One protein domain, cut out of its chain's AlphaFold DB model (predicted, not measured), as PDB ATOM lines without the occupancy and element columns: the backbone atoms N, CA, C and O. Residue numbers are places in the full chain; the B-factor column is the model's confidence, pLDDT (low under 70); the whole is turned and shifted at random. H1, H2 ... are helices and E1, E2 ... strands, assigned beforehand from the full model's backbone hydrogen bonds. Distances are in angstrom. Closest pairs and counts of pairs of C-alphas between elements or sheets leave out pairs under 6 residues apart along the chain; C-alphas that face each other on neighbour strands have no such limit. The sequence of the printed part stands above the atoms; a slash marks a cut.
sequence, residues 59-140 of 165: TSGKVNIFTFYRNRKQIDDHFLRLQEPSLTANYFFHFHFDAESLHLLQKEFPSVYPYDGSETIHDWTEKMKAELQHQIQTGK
ATOM      1  N   THR A  59      -7.242  -6.882 -38.861       93.25
ATOM      2  CA  THR A  59      -7.203  -5.464 -38.495       93.25
ATOM      3  C   THR A  59      -6.074  -5.189 -37.513       93.25
ATOM      4  O   THR A  59      -5.590  -6.084 -36.819       93.25
ATOM      5  N   SER A  60      -5.639  -3.929 -37.471       90.62
ATOM      6  CA  SER A  60      -4.708  -3.427 -36.466       90.62
ATOM      7  C   SER A  60      -5.277  -2.145 -35.877       90.62
ATOM      8  O   SER A  60      -5.450  -1.154 -36.583       90.62
ATOM      9  N   GLY A  61      -5.646  -2.192 -34.596       81.62
ATOM     10  CA  GLY A  61      -6.213  -1.040 -33.888       81.62
ATOM     11  C   GLY A  61      -5.153  -0.120 -33.278       81.62
ATOM     12  O   GLY A  61      -5.442   1.040 -32.991       81.62
ATOM     13  N   LYS A  62      -3.940  -0.638 -33.048       86.00
ATOM     14  CA  LYS A  62      -2.786   0.059 -32.459       86.00
ATOM     15  C   LYS A  62      -1.489  -0.617 -32.904       86.00
ATOM     16  O   LYS A  62      -1.514  -1.771 -33.328       86.00
ATOM     17  N   VAL A  63      -0.361   0.076 -32.716       88.81
ATOM     18  CA  VAL A  63       0.991  -0.491 -32.877       88.81
ATOM     19  C   VAL A  63       1.065  -1.856 -32.196       88.81
ATOM     20  O   VAL A  63       0.666  -1.980 -31.039       88.81
ATOM     21  N   ASN A  64       1.599  -2.854 -32.903       90.81
ATOM     22  CA  ASN A  64       1.781  -4.222 -32.408       90.81
ATOM     23  C   ASN A  64       0.502  -4.993 -32.065       90.81
ATOM     24  O   ASN A  64       0.615  -6.121 -31.604       90.81
ATOM     25  N   ILE A  65      -0.688  -4.439 -32.311       90.56
ATOM     26  CA  ILE A  65      -1.955  -5.125 -32.050       90.56
ATOM     27  C   ILE A  65      -2.563  -5.610 -33.361       90.56
ATOM     28  O   ILE A  65      -2.823  -4.797 -34.250       90.56
ATOM     29  N   PHE A  66      -2.854  -6.911 -33.445       92.50
ATOM     30  CA  PHE A  66      -3.565  -7.525 -34.570       92.50
ATOM     31  C   PHE A  66      -4.777  -8.328 -34.104       92.50
ATOM     32  O   PHE A  66      -4.793  -8.922 -33.023       92.50
ATOM     33  N   THR A  67      -5.831  -8.317 -34.915       92.31
ATOM     34  CA  THR A  67      -7.091  -9.004 -34.615       92.31
ATOM     35  C   THR A  67      -7.699  -9.596 -35.883       92.31
ATOM     36  O   THR A  67      -7.724  -8.947 -36.927       92.31
ATOM     37  N   PHE A  68      -8.197 -10.823 -35.778       93.38
ATOM     38  CA  PHE A  68      -8.807 -11.593 -36.853       93.38
ATOM     39  C   PHE A  68     -10.327 -11.530 -36.829       93.38
ATOM     40  O   PHE A  68     -10.960 -11.565 -35.768       93.38
ATOM     41  N   TYR A  69     -10.899 -11.483 -38.024       93.44
ATOM     42  CA  TYR A  69     -12.326 -11.370 -38.261       93.44
ATOM     43  C   TYR A  69     -12.783 -12.423 -39.277       93.44
ATOM     44  O   TYR A  69     -12.006 -12.872 -40.124       93.44
ATOM     45  N   ARG A  70     -14.057 -12.805 -39.150       93.62
ATOM     46  CA  ARG A  70     -14.844 -13.511 -40.165       93.62
ATOM     47  C   ARG A  70     -16.207 -12.846 -40.269       93.62
ATOM     48  O   ARG A  70     -16.869 -12.640 -39.250       93.62
ATOM     49  N   ASN A  71     -16.650 -12.522 -41.479       90.44
ATOM     50  CA  ASN A  71     -17.942 -11.898 -41.758       90.44
ATOM     51  C   ASN A  71     -18.185 -10.665 -40.872       90.44
ATOM     52  O   ASN A  71     -19.235 -10.526 -40.235       90.44
ATOM     53  N   ARG A  72     -17.168  -9.790 -40.785       88.25
ATOM     54  CA  ARG A  72     -17.156  -8.546 -39.985       88.25
ATOM     55  C   ARG A  72     -17.315  -8.740 -38.475       88.25
ATOM     56  O   ARG A  72     -17.501  -7.770 -37.743       88.25
ATOM     57  N   LYS A  73     -17.227  -9.976 -37.983       90.00
ATOM     58  CA  LYS A  73     -17.219 -10.295 -36.555       90.00
ATOM     59  C   LYS A  73     -15.826 -10.722 -36.148       90.00
ATOM     60  O   LYS A  73     -15.205 -11.543 -36.817       90.00
ATOM     61  N   GLN A  74     -15.351 -10.170 -35.038       90.19
ATOM     62  CA  GLN A  74     -14.109 -10.627 -34.445       90.19
ATOM     63  C   GLN A  74     -14.253 -12.101 -34.058       90.19
ATOM     64  O   GLN A  74     -15.249 -12.493 -33.448       90.19
ATOM     65  N   ILE A  75     -13.258 -12.906 -34.409       89.25
ATOM     66  CA  ILE A  75     -13.252 -14.328 -34.076       89.25
ATOM     67  C   ILE A  75     -12.878 -14.473 -32.603       89.25
ATOM     68  O   ILE A  75     -11.807 -14.034 -32.192       89.25
ATOM     69  N   ASP A  76     -13.727 -15.113 -31.806       87.00
ATOM     70  CA  ASP A  76     -13.392 -15.478 -30.430       87.00
ATOM     71  C   ASP A  76     -13.063 -16.970 -30.357       87.00
ATOM     72  O   ASP A  76     -13.917 -17.806 -30.069       87.00
ATOM     73  N   ASP A  77     -11.813 -17.303 -30.684       85.00
ATOM     74  CA  ASP A  77     -11.299 -18.667 -30.613       85.00
ATOM     75  C   ASP A  77     -10.006 -18.716 -29.792       85.00
ATOM     76  O   ASP A  77      -9.049 -17.979 -30.045       85.00
ATOM     77  N   HIS A  78      -9.970 -19.598 -28.797       80.12
ATOM     78  CA  HIS A  78      -8.818 -19.760 -27.916       80.12
ATOM     79  C   HIS A  78      -7.557 -20.240 -28.651       80.12
ATOM     80  O   HIS A  78      -6.452 -19.937 -28.205       80.12
ATOM     81  N   PHE A  79      -7.676 -20.921 -29.796       83.06
ATOM     82  CA  PHE A  79      -6.521 -21.330 -30.594       83.06
ATOM     83  C   PHE A  79      -5.863 -20.175 -31.352       83.06
ATOM     84  O   PHE A  79      -4.722 -20.339 -31.791       83.06
ATOM     85  N   LEU A  80      -6.521 -19.020 -31.481       83.31
ATOM     86  CA  LEU A  80      -5.905 -17.797 -32.007       83.31
ATOM     87  C   LEU A  80      -5.097 -17.037 -30.945       83.31
ATOM     88  O   LEU A  80      -4.387 -16.095 -31.283       83.31
ATOM     89  N   ARG A  81      -5.185 -17.435 -29.671       76.38
ATOM     90  CA  ARG A  81      -4.430 -16.823 -28.575       76.38
ATOM     91  C   ARG A  81      -3.106 -17.568 -28.399       76.38
ATOM     92  O   ARG A  81      -3.087 -18.790 -28.244       76.38
ATOM     93  N   LEU A  82      -1.991 -16.839 -28.442       68.00
ATOM     94  CA  LEU A  82      -0.651 -17.407 -28.212       68.00
ATOM     95  C   LEU A  82      -0.248 -17.401 -26.739       68.00
ATOM     96  O   LEU A  82       0.637 -18.152 -26.336       68.00
ATOM     97  N   GLN A  83      -0.923 -16.580 -25.942       65.12
ATOM     98  CA  GLN A  83      -0.691 -16.431 -24.520       65.12
ATOM     99  C   GLN A  83      -1.987 -16.066 -23.801       65.12
ATOM    100  O   GLN A  83      -2.947 -15.592 -24.415       65.12
ATOM    101  N   GLU A  84      -1.999 -16.294 -22.490       58.81
ATOM    102  CA  GLU A  84      -2.999 -15.686 -21.616       58.81
ATOM    103  C   GLU A  84      -2.889 -14.156 -21.707       58.81
ATOM    104  O   GLU A  84      -1.784 -13.642 -21.909       58.81
ATOM    105  N   PRO A  85      -3.999 -13.411 -21.557       54.47
ATOM    106  CA  PRO A  85      -3.963 -11.957 -21.581       54.47
ATOM    107  C   PRO A  85      -2.901 -11.428 -20.615       54.47
ATOM    108  O   PRO A  85      -2.886 -11.771 -19.430       54.47
ATOM    109  N   SER A  86      -2.000 -10.596 -21.128       45.66
ATOM    110  CA  SER A  86      -0.992  -9.943 -20.305       45.66
ATOM    111  C   SER A  86      -1.674  -9.105 -19.215       45.66
ATOM    112  O   SER A  86      -2.455  -8.202 -19.510       45.66
ATOM    113  N   LEU A  87      -1.343  -9.364 -17.944       46.34
ATOM    114  CA  LEU A  87      -1.814  -8.564 -16.802       46.34
ATOM    115  C   LEU A  87      -1.351  -7.095 -16.876       46.34
ATOM    116  O   LEU A  87      -1.918  -6.243 -16.197       46.34
ATOM    117  N   THR A  88      -0.313  -6.789 -17.666       43.97
ATOM    118  CA  THR A  88       0.213  -5.426 -17.854       43.97
ATOM    119  C   THR A  88      -0.432  -4.699 -19.035       43.97
ATOM    120  O   THR A  88      -0.348  -3.470 -19.123       43.97
ATOM    121  N   ALA A  89      -1.131  -5.417 -19.914       47.31
ATOM    122  CA  ALA A  89      -1.981  -4.826 -20.931       47.31
ATOM    123  C   ALA A  89      -3.299  -4.379 -20.277       47.31
ATOM    124  O   ALA A  89      -4.277  -5.116 -20.237       47.31
ATOM    125  N   ASN A  90      -3.338  -3.137 -19.782       42.72
ATOM    126  CA  ASN A  90      -4.543  -2.427 -19.313       42.72
ATOM    127  C   ASN A  90      -5.553  -2.147 -20.458       42.72
ATOM    128  O   ASN A  90      -6.105  -1.054 -20.587       42.72
ATOM    129  N   TYR A  91      -5.764  -3.108 -21.352       49.88
ATOM    130  CA  TYR A  91      -6.614  -2.972 -22.518       49.88
ATOM    131  C   TYR A  91      -7.833  -3.872 -22.362       49.88
ATOM    132  O   TYR A  91      -7.744  -5.090 -22.429       49.88
ATOM    133  N   PHE A  92      -9.002  -3.243 -22.245       47.00
ATOM    134  CA  PHE A  92     -10.325  -3.872 -22.342       47.00
ATOM    135  C   PHE A  92     -10.638  -4.441 -23.743       47.00
ATOM    136  O   PHE A  92     -11.790  -4.734 -24.051       47.00
ATOM    137  N   PHE A  93      -9.641  -4.553 -24.622       52.28
ATOM    138  CA  PHE A  93      -9.811  -5.026 -25.987       52.28
ATOM    139  C   PHE A  93      -9.353  -6.475 -26.065       52.28
ATOM    140  O   PHE A  93      -8.192  -6.777 -25.808       52.28
ATOM    141  N   HIS A  94     -10.266  -7.364 -26.447       68.38
ATOM    142  CA  HIS A  94      -9.903  -8.697 -26.898       68.38
ATOM    143  C   HIS A  94      -9.134  -8.518 -28.211       68.38
ATOM    144  O   HIS A  94      -9.716  -8.103 -29.202       68.38
ATOM    145  N   PHE A  95      -7.832  -8.757 -28.231       76.06
ATOM    146  CA  PHE A  95      -7.041  -8.845 -29.459       76.06
ATOM    147  C   PHE A  95      -6.378 -10.215 -29.507       76.06
ATOM    148  O   PHE A  95      -6.253 -10.887 -28.482       76.06
ATOM    149  N   HIS A  96      -5.976 -10.650 -30.699       82.25
ATOM    150  CA  HIS A  96      -5.326 -11.950 -30.855       82.25
ATOM    151  C   HIS A  96      -3.831 -11.855 -30.597       82.25
ATOM    152  O   HIS A  96      -3.298 -12.716 -29.902       82.25
ATOM    153  N   PHE A  97      -3.185 -10.793 -31.091       87.19
ATOM    154  CA  PHE A  97      -1.752 -10.564 -30.902       87.19
ATOM    155  C   PHE A  97      -1.449  -9.168 -30.379       87.19
ATOM    156  O   PHE A  97      -2.069  -8.191 -30.800       87.19
ATOM    157  N   ASP A  98      -0.448  -9.112 -29.507       87.12
ATOM    158  CA  ASP A  98       0.291  -7.931 -29.068       87.12
ATOM    159  C   ASP A  98       1.786  -8.058 -29.433       87.12
ATOM    160  O   ASP A  98       2.214  -9.007 -30.093       87.12
ATOM    161  N   ALA A  99       2.608  -7.115 -28.969       88.75
ATOM    162  CA  ALA A  99       4.051  -7.125 -29.202       88.75
ATOM    163  C   ALA A  99       4.739  -8.415 -28.718       88.75
ATOM    164  O   ALA A  99       5.642  -8.917 -29.386       88.75
ATOM    165  N   GLU A 100       4.313  -8.967 -27.580       86.00
ATOM    166  CA  GLU A 100       4.876 -10.206 -27.037       86.00
ATOM    167  C   GLU A 100       4.496 -11.404 -27.914       86.00
ATOM    168  O   GLU A 100       5.357 -12.196 -28.295       86.00
ATOM    169  N   SER A 101       3.236 -11.468 -28.339       85.62
ATOM    170  CA  SER A 101       2.746 -12.459 -29.298       85.62
ATOM    171  C   SER A 101       3.527 -12.412 -30.617       85.62
ATOM    172  O   SER A 101       3.902 -13.454 -31.152       85.62
ATOM    173  N   LEU A 102       3.831 -11.214 -31.125       90.75
ATOM    174  CA  LEU A 102       4.646 -11.032 -32.332       90.75
ATOM    175  C   LEU A 102       6.099 -11.474 -32.120       90.75
ATOM    176  O   LEU A 102       6.667 -12.121 -32.996       90.75
ATOM    177  N   HIS A 103       6.695 -11.199 -30.956       89.31
ATOM    178  CA  HIS A 103       8.017 -11.728 -30.608       89.31
ATOM    179  C   HIS A 103       8.040 -13.259 -30.524       89.31
ATOM    180  O   HIS A 103       9.044 -13.881 -30.877       89.31
ATOM    181  N   LEU A 104       6.959 -13.883 -30.047       85.75
ATOM    182  CA  LEU A 104       6.830 -15.338 -30.049       85.75
ATOM    183  C   LEU A 104       6.749 -15.864 -31.484       85.75
ATOM    184  O   LEU A 104       7.544 -16.732 -31.845       85.75
ATOM    185  N   LEU A 105       5.874 -15.280 -32.311       88.44
ATOM    186  CA  LEU A 105       5.729 -15.649 -33.721       88.44
ATOM    187  C   LEU A 105       7.036 -15.524 -34.493       88.44
ATOM    188  O   LEU A 105       7.360 -16.431 -35.253       88.44
ATOM    189  N   GLN A 106       7.824 -14.479 -34.240       92.62
ATOM    190  CA  GLN A 106       9.109 -14.245 -34.898       92.62
ATOM    191  C   GLN A 106      10.073 -15.437 -34.797       92.62
ATOM    192  O   GLN A 106      10.886 -15.663 -35.696       92.62
ATOM    193  N   LYS A 107       9.988 -16.232 -33.721       88.00
ATOM    194  CA  LYS A 107      10.839 -17.417 -33.532       88.00
ATOM    195  C   LYS A 107      10.534 -18.527 -34.541       88.00
ATOM    196  O   LYS A 107      11.445 -19.264 -34.911       88.00
ATOM    197  N   GLU A 108       9.280 -18.661 -34.971       85.19
ATOM    198  CA  GLU A 108       8.868 -19.649 -35.983       85.19
ATOM    199  C   GLU A 108       8.768 -19.044 -37.386       85.19
ATOM    200  O   GLU A 108       9.132 -19.701 -38.364       85.19
ATOM    201  N   PHE A 109       8.337 -17.788 -37.478       90.06
ATOM    202  CA  PHE A 109       8.135 -17.036 -38.709       90.06
ATOM    203  C   PHE A 109       8.954 -15.740 -38.650       90.06
ATOM    204  O   PHE A 109       8.421 -14.702 -38.268       90.06
ATOM    205  N   PRO A 110      10.242 -15.754 -39.047       92.69
ATOM    206  CA  PRO A 110      11.113 -14.581 -38.931       92.69
ATOM    207  C   PRO A 110      10.630 -13.332 -39.684       92.69
ATOM    208  O   PRO A 110      11.095 -12.233 -39.392       92.69
ATOM    209  N   SER A 111       9.720 -13.489 -40.653       93.69
ATOM    210  CA  SER A 111       9.086 -12.385 -41.380       93.69
ATOM    211  C   SER A 111       7.969 -11.687 -40.598       93.69
ATOM    212  O   SER A 111       7.584 -10.587 -40.982       93.69
ATOM    213  N   VAL A 112       7.488 -12.274 -39.499       94.38
ATOM    214  CA  VAL A 112       6.530 -11.667 -38.568       94.38
ATOM    215  C   VAL A 112       7.305 -11.137 -37.366       94.38
ATOM    216  O   VAL A 112       7.927 -11.906 -36.640       94.38
ATOM    217  N   TYR A 113       7.288  -9.825 -37.151       95.44
ATOM    218  CA  TYR A 113       8.061  -9.178 -36.091       95.44
ATOM    219  C   TYR A 113       7.328  -7.956 -35.526       95.44
ATOM    220  O   TYR A 113       6.563  -7.302 -36.241       95.44
ATOM    221  N   PRO A 114       7.545  -7.617 -34.245       95.31
ATOM    222  CA  PRO A 114       6.989  -6.400 -33.674       95.31
ATOM    223  C   PRO A 114       7.688  -5.162 -34.226       95.31
ATOM    224  O   PRO A 114       8.871  -5.181 -34.553       95.31
ATOM    225  N   TYR A 115       6.940  -4.070 -34.285       95.94
ATOM    226  CA  TYR A 115       7.431  -2.770 -34.696       95.94
ATOM    227  C   TYR A 115       8.510  -2.251 -33.745       95.94
ATOM    228  O   TYR A 115       8.300  -2.198 -32.529       95.94
ATOM    229  N   ASP A 116       9.626  -1.806 -34.317       94.06
ATOM    230  CA  ASP A 116      10.806  -1.300 -33.608       94.06
ATOM    231  C   ASP A 116      11.178   0.150 -33.978       94.06
ATOM    232  O   ASP A 116      12.116   0.708 -33.412       94.06
ATOM    233  N   GLY A 117      10.442   0.780 -34.903       93.50
ATOM    234  CA  GLY A 117      10.722   2.139 -35.381       93.50
ATOM    235  C   GLY A 117      11.617   2.233 -36.623       93.50
ATOM    236  O   GLY A 117      11.929   3.346 -37.039       93.50
ATOM    237  N   SER A 118      12.033   1.111 -37.220       91.38
ATOM    238  CA  SER A 118      12.942   1.094 -38.381       91.38
ATOM    239  C   SER A 118      12.302   1.515 -39.712       91.38
ATOM    240  O   SER A 118      12.995   2.001 -40.606       91.38
ATOM    241  N   GLU A 119      10.985   1.365 -39.844       93.56
ATOM    242  CA  GLU A 119      10.197   1.743 -41.023       93.56
ATOM    243  C   GLU A 119       8.956   2.560 -40.618       93.56
ATOM    244  O   GLU A 119       8.728   2.825 -39.430       93.56
ATOM    245  N   THR A 120       8.138   3.001 -41.581       96.00
ATOM    246  CA  THR A 120       6.886   3.680 -41.223       96.00
ATOM    247  C   THR A 120       5.918   2.678 -40.592       96.00
ATOM    248  O   THR A 120       5.810   1.532 -41.022       96.00
ATOM    249  N   ILE A 121       5.183   3.112 -39.567       93.81
ATOM    250  CA  ILE A 121       4.180   2.264 -38.909       93.81
ATOM    251  C   ILE A 121       3.154   1.705 -39.905       93.81
ATOM    252  O   ILE A 121       2.702   0.574 -39.745       93.81
ATOM    253  N   HIS A 122       2.782   2.486 -40.923       95.44
ATOM    254  CA  HIS A 122       1.808   2.072 -41.926       95.44
ATOM    255  C   HIS A 122       2.351   0.927 -42.781       95.44
ATOM    256  O   HIS A 122       1.709  -0.119 -42.852       95.44
ATOM    257  N   ASP A 123       3.554   1.090 -43.338       96.12
ATOM    258  CA  ASP A 123       4.184   0.070 -44.181       96.12
ATOM    259  C   ASP A 123       4.429  -1.219 -43.390       96.12
ATOM    260  O   ASP A 123       4.063  -2.305 -43.844       96.12
ATOM    261  N   TRP A 124       4.933  -1.092 -42.158       97.25
ATOM    262  CA  TRP A 124       5.089  -2.220 -41.242       97.25
ATOM    263  C   TRP A 124       3.754  -2.932 -40.982       97.25
ATOM    264  O   TRP A 124       3.682  -4.158 -41.040       97.25
ATOM    265  N   THR A 125       2.680  -2.178 -40.723       96.69
ATOM    266  CA  THR A 125       1.356  -2.746 -40.422       96.69
ATOM    267  C   THR A 125       0.821  -3.549 -41.603       96.69
ATOM    268  O   THR A 125       0.370  -4.681 -41.416       96.69
ATOM    269  N   GLU A 126       0.871  -2.993 -42.813       96.81
ATOM    270  CA  GLU A 126       0.383  -3.675 -44.015       96.81
ATOM    271  C   GLU A 126       1.249  -4.889 -44.364       96.81
ATOM    272  O   GLU A 126       0.719  -5.956 -44.681       96.81
ATOM    273  N   LYS A 127       2.570  -4.781 -44.192       97.12
ATOM    274  CA  LYS A 127       3.488  -5.914 -44.331       97.12
ATOM    275  C   LYS A 127       3.155  -7.037 -43.351       97.12
ATOM    276  O   LYS A 127       3.075  -8.191 -43.759       97.12
ATOM    277  N   MET A 128       2.921  -6.723 -42.077       97.44
ATOM    278  CA  MET A 128       2.582  -7.740 -41.079       97.44
ATOM    279  C   MET A 128       1.245  -8.407 -41.393       97.44
ATOM    280  O   MET A 128       1.166  -9.630 -41.340       97.44
ATOM    281  N   LYS A 129       0.210  -7.655 -41.791       96.88
ATOM    282  CA  LYS A 129      -1.060  -8.255 -42.241       96.88
ATOM    283  C   LYS A 129      -0.843  -9.225 -43.401       96.88
ATOM    284  O   LYS A 129      -1.349 -10.343 -43.347       96.88
ATOM    285  N   ALA A 130      -0.068  -8.822 -44.408       97.19
ATOM    286  CA  ALA A 130       0.230  -9.659 -45.565       97.19
ATOM    287  C   ALA A 130       0.994 -10.938 -45.175       97.19
ATOM    288  O   ALA A 130       0.643 -12.026 -45.627       97.19
ATOM    289  N   GLU A 131       1.991 -10.834 -44.295       97.06
ATOM    290  CA  GLU A 131       2.742 -11.991 -43.795       97.06
ATOM    291  C   GLU A 131       1.857 -12.947 -42.988       97.06
ATOM    292  O   GLU A 131       1.896 -14.159 -43.208       97.06
ATOM    293  N   LEU A 132       1.015 -12.422 -42.094       95.31
ATOM    294  CA  LEU A 132       0.069 -13.212 -41.302       95.31
ATOM    295  C   LEU A 132      -0.930 -13.949 -42.209       95.31
ATOM    296  O   LEU A 132      -1.130 -15.155 -42.059       95.31
ATOM    297  N   GLN A 133      -1.502 -13.246 -43.190       95.81
ATOM    298  CA  GLN A 133      -2.366 -13.834 -44.213       95.81
ATOM    299  C   GLN A 133      -1.634 -14.932 -44.997       95.81
ATOM    300  O   GLN A 133      -2.177 -16.019 -45.186       95.81
ATOM    301  N   HIS A 134      -0.387 -14.692 -45.406       95.31
ATOM    302  CA  HIS A 134       0.419 -15.677 -46.120       95.31
ATOM    303  C   HIS A 134       0.663 -16.948 -45.286       95.31
ATOM    304  O   HIS A 134       0.561 -18.063 -45.810       95.31
ATOM    305  N   GLN A 135       0.932 -16.822 -43.980       92.31
ATOM    306  CA  GLN A 135       1.089 -17.991 -43.101       92.31
ATOM    307  C   GLN A 135      -0.210 -18.807 -42.976       92.31
ATOM    308  O   GLN A 135      -0.150 -20.039 -42.931       92.31
ATOM    309  N   ILE A 136      -1.375 -18.144 -42.966       92.19
ATOM    310  CA  ILE A 136      -2.692 -18.806 -42.984       92.19
ATOM    311  C   ILE A 136      -2.894 -19.533 -44.320       92.19
ATOM    312  O   ILE A 136      -3.139 -20.736 -44.343       92.19
ATOM    313  N   GLN A 137      -2.727 -18.833 -45.446       91.06
ATOM    314  CA  GLN A 137      -2.961 -19.376 -46.791       91.06
ATOM    315  C   GLN A 137      -2.051 -20.562 -47.136       91.06
ATOM    316  O   GLN A 137      -2.469 -21.495 -47.817       91.06
ATOM    317  N   THR A 138      -0.806 -20.548 -46.659       87.69
ATOM    318  CA  THR A 138       0.140 -21.656 -46.868       87.69
ATOM    319  C   THR A 138      -0.076 -22.826 -45.906       87.69
ATOM    320  O   THR A 138       0.616 -23.839 -46.014       87.69
ATOM    321  N   GLY A 139      -1.000 -22.698 -44.949       86.25
ATOM    322  CA  GLY A 139      -1.260 -23.694 -43.914       86.25
ATOM    323  C   GLY A 139      -0.118 -23.858 -42.910       86.25
ATOM    324  O   GLY A 139      -0.173 -24.759 -42.077       86.25
ATOM    325  N   LYS A 140       0.910 -23.000 -42.955       86.31
ATOM    326  CA  LYS A 140       2.041 -23.027 -42.013       86.31
ATOM    327  C   LYS A 140       1.619 -22.702 -40.584       86.31
ATOM    328  O   LYS A 140       2.308 -23.099 -39.652       86.31
TER     329      LYS A 140
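This is residues 59 to 140 of the 165 residues of an uncharacterized protein of Bacillus cereus VD184 (UniProt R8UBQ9). A small strand hairpin, E1 and E2, lies between the long helix H2 and a long loop, residues 71 to 98, with the shorter H1 near the hairpin's turn. The printed part has 82 residues, in the order E1, E2, H1, H2, the two strands antiparallel. The class is mixed, though under half of the residues are in named elements; the whole is compact, with a radius of gyration of the C-alphas of 12.4 A and spans of 30 by 29 by 25 A.

E1, residues 59 to 62, 9.3 A, begins at C-alpha 59 (-7.203, -5.464, -38.495). E2 is residues 65 to 70, 17.4 A; H1, 99 to 108, 15.0 A. H2, 121 to 137, 24.1 A, ends at C-alpha 137 (-2.961, -19.376, -46.791).

In the hairpin, N 59 and O 67 are 2.9 A apart, within hydrogen-bond range. The closest C-alphas of E1 and H2, Ser 60 and Thr 125, are 7.3 A apart; of E2 and H1, Ile 65 and Ala 99, 6.9 A. E2 and H2 are near each other, with 6 pairs of C-alphas within 10 A. H1 is apart from E1 and H2. Every O i to N i+4 pair is within range in H2, 4 of 6 in H1.

The printed part has no cut. The links E2 to H1 and H1 to H2 are long. Residues 82 to 94 are under pLDDT 70.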